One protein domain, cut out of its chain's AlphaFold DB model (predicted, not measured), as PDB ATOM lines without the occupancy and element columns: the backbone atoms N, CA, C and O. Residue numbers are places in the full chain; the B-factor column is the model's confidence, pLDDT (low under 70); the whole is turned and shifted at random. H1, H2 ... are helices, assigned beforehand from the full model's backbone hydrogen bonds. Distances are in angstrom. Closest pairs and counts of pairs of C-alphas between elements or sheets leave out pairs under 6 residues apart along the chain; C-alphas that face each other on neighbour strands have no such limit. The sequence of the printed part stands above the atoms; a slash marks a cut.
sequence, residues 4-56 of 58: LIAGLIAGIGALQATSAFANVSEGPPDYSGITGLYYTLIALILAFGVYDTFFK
ATOM      1  N   LEU A   4      51.909  28.836 -18.027       87.88
ATOM      2  CA  LEU A   4      53.165  28.098 -18.196       87.88
ATOM      3  C   LEU A   4      52.954  26.580 -18.286       87.88
ATOM      4  O   LEU A   4      53.556  25.922 -19.125       87.88
ATOM      5  N   ILE A   5      52.058  26.030 -17.464       85.00
ATOM      6  CA  ILE A   5      51.730  24.596 -17.469       85.00
ATOM      7  C   ILE A   5      50.977  24.237 -18.754       85.00
ATOM      8  O   ILE A   5      51.273  23.223 -19.378       85.00
ATOM      9  N   ALA A   6      50.054  25.100 -19.187       85.38
ATOM     10  CA  ALA A   6      49.345  24.934 -20.454       85.38
ATOM     11  C   ALA A   6      50.315  24.905 -21.649       85.38
ATOM     12  O   ALA A   6      50.225  24.020 -22.496       85.38
ATOM     13  N   GLY A   7      51.268  25.843 -21.682       86.69
ATOM     14  CA  GLY A   7      52.296  25.912 -22.721       86.69
ATOM     15  C   GLY A   7      53.228  24.700 -22.728       86.69
ATOM     16  O   GLY A   7      53.534  24.180 -23.797       86.69
ATOM     17  N   LEU A   8      53.626  24.199 -21.553       90.00
ATOM     18  CA  LEU A   8      54.465  23.003 -21.437       90.00
ATOM     19  C   LEU A   8      53.753  21.749 -21.963       90.00
ATOM     20  O   LEU A   8      54.335  20.999 -22.744       90.00
ATOM     21  N   ILE A   9      52.489  21.537 -21.578       88.19
ATOM     22  CA  ILE A   9      51.689  20.395 -22.047       88.19
ATOM     23  C   ILE A   9      51.496  20.465 -23.567       88.19
ATOM     24  O   ILE A   9      51.687  19.465 -24.256       88.19
ATOM     25  N   ALA A  10      51.178  21.651 -24.098       85.25
ATOM     26  CA  ALA A  10      51.043  21.857 -25.537       85.25
ATOM     27  C   ALA A  10      52.363  21.592 -26.285       85.25
ATOM     28  O   ALA A  10      52.356  20.933 -27.322       85.25
ATOM     29  N   GLY A  11      53.497  22.045 -25.738       87.12
ATOM     30  CA  GLY A  11      54.822  21.809 -26.311       87.12
ATOM     31  C   GLY A  11      55.202  20.328 -26.349       87.12
ATOM     32  O   GLY A  11      55.650  19.840 -27.384       87.12
ATOM     33  N   ILE A  12      54.968  19.587 -25.262       86.31
ATOM     34  CA  ILE A  12      55.222  18.136 -25.211       86.31
ATOM     35  C   ILE A  12      54.311  17.389 -26.196       86.31
ATOM     36  O   ILE A  12      54.783  16.507 -26.910       86.31
ATOM     37  N   GLY A  13      53.030  17.762 -26.278       85.00
ATOM     38  CA  GLY A  13      52.093  17.181 -27.242       85.00
ATOM     39  C   GLY A  13      52.518  17.414 -28.695       85.00
ATOM     40  O   GLY A  13      52.486  16.489 -29.504       85.00
ATOM     41  N   ALA A  14      52.992  18.623 -29.013       83.31
ATOM     42  CA  ALA A  14      53.511  18.948 -30.338       83.31
ATOM     43  C   ALA A  14      54.782  18.150 -30.680       83.31
ATOM     44  O   ALA A  14      54.896  17.641 -31.791       83.31
ATOM     45  N   LEU A  15      55.709  17.989 -29.727       83.44
ATOM     46  CA  LEU A  15      56.926  17.187 -29.911       83.44
ATOM     47  C   LEU A  15      56.632  15.691 -30.062       83.44
ATOM     48  O   LEU A  15      57.299  15.017 -30.832       83.44
ATOM     49  N   GLN A  16      55.632  15.158 -29.364       80.38
ATOM     50  CA  GLN A  16      55.186  13.780 -29.582       80.38
ATOM     51  C   GLN A  16      54.585  13.602 -30.982       80.38
ATOM     52  O   GLN A  16      54.875  12.613 -31.653       80.38
ATOM     53  N   ALA A  17      53.825  14.585 -31.475       79.56
ATOM     54  CA  ALA A  17      53.239  14.530 -32.811       79.56
ATOM     55  C   ALA A  17      54.286  14.521 -33.942       79.56
ATOM     56  O   ALA A  17      54.017  13.933 -34.985       79.56
ATOM     57  N   THR A  18      55.482  15.103 -33.765       80.50
ATOM     58  CA  THR A  18      56.521  15.079 -34.818       80.50
ATOM     59  C   THR A  18      56.997  13.664 -35.142       80.50
ATOM     60  O   THR A  18      57.308  13.391 -36.299       80.50
ATOM     61  N   SER A  19      56.981  12.747 -34.166       75.38
ATOM     62  CA  SER A  19      57.326  11.334 -34.386       75.38
ATOM     63  C   SER A  19      56.377  10.647 -35.373       75.38
ATOM     64  O   SER A  19      56.823   9.855 -36.196       75.38
ATOM     65  N   ALA A  20      55.096  11.033 -35.383       76.62
ATOM     66  CA  ALA A  20      54.109  10.504 -36.321       76.62
ATOM     67  C   ALA A  20      54.391  10.902 -37.780       76.62
ATOM     68  O   ALA A  20      54.019  10.173 -38.699       76.62
ATOM     69  N   PHE A  21      55.050  12.046 -37.993       76.81
ATOM     70  CA  PHE A  21      55.407  12.567 -39.317       76.81
ATOM     71  C   PHE A  21      56.828  12.199 -39.755       76.81
ATOM     72  O   PHE A  21      57.174  12.392 -40.917       76.81
ATOM     73  N   ALA A  22      57.650  11.674 -38.846       76.12
ATOM     74  CA  ALA A  22      59.027  11.269 -39.114       76.12
ATOM     75  C   ALA A  22      59.156   9.792 -39.533       76.12
ATOM     76  O   ALA A  22      60.273   9.290 -39.643       76.12
ATOM     77  N   ASN A  23      58.036   9.097 -39.769       71.75
ATOM     78  CA  ASN A  23      58.036   7.722 -40.259       71.75
ATOM     79  C   ASN A  23      58.700   7.652 -41.643       71.75
ATOM     80  O   ASN A  23      58.116   8.048 -42.652       71.75
ATOM     81  N   VAL A  24      59.920   7.124 -41.684       71.12
ATOM     82  CA  VAL A  24      60.640   6.797 -42.915       71.12
ATOM     83  C   VAL A  24      60.726   5.280 -43.005       71.12
ATOM     84  O   VAL A  24      61.214   4.629 -42.086       71.12
ATOM     85  N   SER A  25      60.245   4.724 -44.115       72.75
ATOM     86  CA  SER A  25      60.364   3.299 -44.420       72.75
ATOM     87  C   SER A  25      61.294   3.117 -45.612       72.75
ATOM     88  O   SER A  25      61.130   3.785 -46.631       72.75
ATOM     89  N   GLU A  26      62.254   2.198 -45.495       77.25
ATOM     90  CA  GLU A  26      63.063   1.731 -46.630       77.25
ATOM     91  C   GLU A  26      62.315   0.680 -47.485       77.25
ATOM     92  O   GLU A  26      62.832   0.215 -48.499       77.25
ATOM     93  N   GLY A  27      61.088   0.306 -47.088       77.88
ATOM     94  CA  GLY A  27      60.208  -0.657 -47.760       77.88
ATOM     95  C   GLY A  27      58.811  -0.081 -48.042       77.88
ATOM     96  O   GLY A  27      58.683   1.117 -48.303       77.88
ATOM     97  N   PRO A  28      57.734  -0.895 -48.010       81.50
ATOM     98  CA  PRO A  28      56.370  -0.390 -48.157       81.50
ATOM     99  C   PRO A  28      56.082   0.769 -47.186       81.50
ATOM    100  O   PRO A  28      56.632   0.772 -46.078       81.50
ATOM    101  N   PRO A  29      55.231   1.738 -47.568       81.81
ATOM    102  CA  PRO A  29      54.948   2.897 -46.729       81.81
ATOM    103  C   PRO A  29      54.486   2.498 -45.320       81.81
ATOM    104  O   PRO A  29      53.541   1.720 -45.171       81.81
ATOM    105  N   ASP A  30      55.138   3.048 -44.291       84.12
ATOM    106  CA  ASP A  30      54.757   2.826 -42.896       84.12
ATOM    107  C   ASP A  30      53.860   3.959 -42.378       84.12
ATOM    108  O   ASP A  30      54.312   5.069 -42.090       84.12
ATOM    109  N   TYR A  31      52.578   3.647 -42.200       85.00
ATOM    110  CA  TYR A  31      51.568   4.572 -41.685       85.00
ATOM    111  C   TYR A  31      51.320   4.442 -40.176       85.00
ATOM    112  O   TYR A  31      50.369   5.039 -39.665       85.00
ATOM    113  N   SER A  32      52.132   3.670 -39.449       86.12
ATOM    114  CA  SER A  32      51.956   3.411 -38.014       86.12
ATOM    115  C   SER A  32      51.923   4.689 -37.168       86.12
ATOM    116  O   SER A  32      51.052   4.822 -36.308       86.12
ATOM    117  N   GLY A  33      52.786   5.666 -37.457       85.69
ATOM    118  CA  GLY A  33      52.870   6.937 -36.740       85.69
ATOM    119  C   GLY A  33      51.604   7.773 -36.904       85.69
ATOM    120  O   GLY A  33      50.975   8.166 -35.921       85.69
ATOM    121  N   ILE A  34      51.164   7.970 -38.149       87.38
ATOM    122  CA  ILE A  34      49.915   8.679 -38.462       87.38
ATOM    123  C   ILE A  34      48.699   7.947 -37.879       87.38
ATOM    124  O   ILE A  34      47.814   8.575 -37.298       87.38
ATOM    125  N   THR A  35      48.674   6.617 -37.962       89.62
ATOM    126  CA  THR A  35      47.614   5.789 -37.368       89.62
ATOM    127  C   THR A  35      47.558   5.966 -35.847       89.62
ATOM    128  O   THR A  35      46.484   6.188 -35.285       89.62
ATOM    129  N   GLY A  36      48.711   5.945 -35.176       87.19
ATOM    130  CA  GLY A  36      48.819   6.209 -33.743       87.19
ATOM    131  C   GLY A  36      48.333   7.611 -33.367       87.19
ATOM    132  O   GLY A  36      47.611   7.771 -32.379       87.19
ATOM    133  N   LEU A  37      48.647   8.620 -34.185       88.19
ATOM    134  CA  LEU A  37      48.174   9.992 -33.988       88.19
ATOM    135  C   LEU A  37      46.646  10.092 -34.091       88.19
ATOM    136  O   LEU A  37      46.025  10.726 -33.235       88.19
ATOM    137  N   TYR A  38      46.022   9.421 -35.065       90.38
ATOM    138  CA  TYR A  38      44.560   9.372 -35.175       90.38
ATOM    139  C   TYR A  38      43.908   8.766 -33.931       90.38
ATOM    140  O   TYR A  38      43.000   9.374 -33.359       90.38
ATOM    141  N   TYR A  39      44.386   7.610 -33.467       92.31
ATOM    142  CA  TYR A  39      43.832   6.983 -32.265       92.31
ATOM    143  C   TYR A  39      44.072   7.812 -31.001       92.31
ATOM    144  O   TYR A  39      43.196   7.876 -30.138       92.31
ATOM    145  N   THR A  40      45.206   8.508 -30.912       89.56
ATOM    146  CA  THR A  40      45.499   9.422 -29.800       89.56
ATOM    147  C   THR A  40      44.517  10.595 -29.770       89.56
ATOM    148  O   THR A  40      43.963  10.903 -28.715       89.56
ATOM    149  N   LEU A  41      44.245  11.227 -30.917       90.75
ATOM    150  CA  LEU A  41      43.268  12.317 -31.012       90.75
ATOM    151  C   LEU A  41      41.858  11.854 -30.637       90.75
ATOM    152  O   LEU A  41      41.176  12.534 -29.870       90.75
ATOM    153  N   ILE A  42      41.443  10.685 -31.130       94.44
ATOM    154  CA  ILE A  42      40.152  10.085 -30.772       94.44
ATOM    155  C   ILE A  42      40.072   9.886 -29.254       94.44
ATOM    156  O   ILE A  42      39.105  10.323 -28.629       94.44
ATOM    157  N   ALA A  43      41.097   9.289 -28.644       94.31
ATOM    158  CA  ALA A  43      41.135   9.058 -27.203       94.31
ATOM    159  C   ALA A  43      41.057  10.365 -26.397       94.31
ATOM    160  O   ALA A  43      40.316  10.427 -25.418       94.31
ATOM    161  N   LEU A  44      41.762  11.421 -26.821       92.69
ATOM    162  CA  LEU A  44      41.715  12.733 -26.166       92.69
ATOM    163  C   LEU A  44      40.322  13.366 -26.232       92.69
ATOM    164  O   LEU A  44      39.842  13.877 -25.220       92.69
ATOM    165  N   ILE A  45      39.659  13.312 -27.391       95.31
ATOM    166  CA  ILE A  45      38.299  13.844 -27.561       95.31
ATOM    167  C   ILE A  45      37.316  13.083 -26.668       95.31
ATOM    168  O   ILE A  45      36.508  13.700 -25.977       95.31
ATOM    169  N   LEU A  46      37.403  11.751 -26.642       97.19
ATOM    170  CA  LEU A  46      36.538  10.923 -25.803       97.19
ATOM    171  C   LEU A  46      36.783  11.178 -24.312       97.19
ATOM    172  O   LEU A  46      35.828  11.370 -23.562       97.19
ATOM    173  N   ALA A  47      38.046  11.243 -23.885       94.19
ATOM    174  CA  ALA A  47      38.404  11.558 -22.506       94.19
ATOM    175  C   ALA A  47      37.899  12.949 -22.096       94.19
ATOM    176  O   ALA A  47      37.360  13.108 -20.998       94.19
ATOM    177  N   PHE A  48      38.012  13.940 -22.987       92.75
ATOM    178  CA  PHE A  48      37.444  15.264 -22.763       92.75
ATOM    179  C   PHE A  48      35.917  15.215 -22.650       92.75
ATOM    180  O   PHE A  48      35.373  15.796 -21.718       92.75
ATOM    181  N   GLY A  49      35.230  14.487 -23.535       95.31
ATOM    182  CA  GLY A  49      33.776  14.324 -23.479       95.31
ATOM    183  C   GLY A  49      33.299  13.684 -22.171       95.31
ATOM    184  O   GLY A  49      32.343  14.165 -21.564       95.31
ATOM    185  N   VAL A  50      34.001  12.653 -21.688       97.00
ATOM    186  CA  VAL A  50      33.736  12.027 -20.380       97.00
ATOM    187  C   VAL A  50      33.967  13.023 -19.241       97.00
ATOM    188  O   VAL A  50      33.124  13.143 -18.352       97.00
ATOM    189  N   TYR A  51      35.077  13.765 -19.263       92.94
ATOM    190  CA  TYR A  51      35.355  14.795 -18.261       92.94
ATOM    191  C   TYR A  51      34.271  15.879 -18.232       92.94
ATOM    192  O   TYR A  51      33.756  16.199 -17.161       92.94
ATOM    193  N   ASP A  52      33.905  16.420 -19.393       94.50
ATOM    194  CA  ASP A  52      32.918  17.491 -19.525       94.50
ATOM    195  C   ASP A  52      31.526  17.036 -19.066       94.50
ATOM    196  O   ASP A  52      30.868  17.750 -18.315       94.50
ATOM    197  N   THR A  53      31.127  15.812 -19.427       95.44
ATOM    198  CA  THR A  53      29.805  15.261 -19.091       95.44
ATOM    199  C   THR A  53      29.671  14.906 -17.609       95.44
ATOM    200  O   THR A  53      28.628  15.160 -17.011       95.44
ATOM    201  N   PHE A  54      30.693  14.284 -17.011       96.06
ATOM    202  CA  PHE A  54      30.555  13.661 -15.687       96.06
ATOM    203  C   PHE A  54      31.302  14.379 -14.560       96.06
ATOM    204  O   PHE A  54      30.927  14.230 -13.399       96.06
ATOM    205  N   PHE A  55      32.362  15.134 -14.861       92.00
ATOM    206  CA  PHE A  55      33.304  15.614 -13.838       92.00
ATOM    207  C   PHE A  55      33.462  17.135 -13.788       92.00
ATOM    208  O   PHE A  55      33.812  17.681 -12.736       92.00
ATOM    209  N   LYS A  56      33.210  17.841 -14.890       89.06
ATOM    210  CA  LYS A  56      33.297  19.298 -14.935       89.06
ATOM    211  C   LYS A  56      32.136  19.909 -14.150       89.06
ATOM    212  O   LYS A  56      30.976  19.805 -14.534       89.06
TER     213      LYS A  56
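Overview. This is residues 4 to 56 of the 58 residues of an uncharacterized protein of Nitrospira sp. ND1 (UniProt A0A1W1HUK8). Two long helices, H1 then H2, make a flat, open V: they meet where H1 ends and H2 begins, and the link between them sticks out past this corner with residues 25 to 30. The printed part has 53 residues, two named helices and no named strand; its class is all helix. It is only just loose, close to extended, with a radius of gyration of the C-alphas of 14.6 A and spans of 47 by 25 by 6 A.

Along the chain. Find C-alpha 4 at (53.165, 28.098, -18.196); from there H1, residues 4 to 21, runs 26.3 A. After the link, find C-alpha 32 at (51.956, 3.411, -38.014), where H2, residues 32 to 54, begins; it runs 32.6 A to C-alpha 54 at (30.555, 13.661, -15.687).

Arrangement. H1 and H2 form a helical hairpin, running opposite ways at a shallow tilt of 34 degrees, only just short of steep. H1 touches H2 with residues 17 to 21 alone, and H2 touches H1 with residues 32 to 37 alone; the closest C-alphas, of Ala 20 and Gly 33, are 3.8 A apart. In H2 every O i to N i+4 pair is within hydrogen-bond range; in H1, 11 of 14 are.

Size, cuts and confidence. The C-alphas farthest apart, of Gly 27 and Lys 56, are 46.9 A apart. The printed part has no cut, the 10-residue link is short, and no printed residue is under 70 in pLDDT.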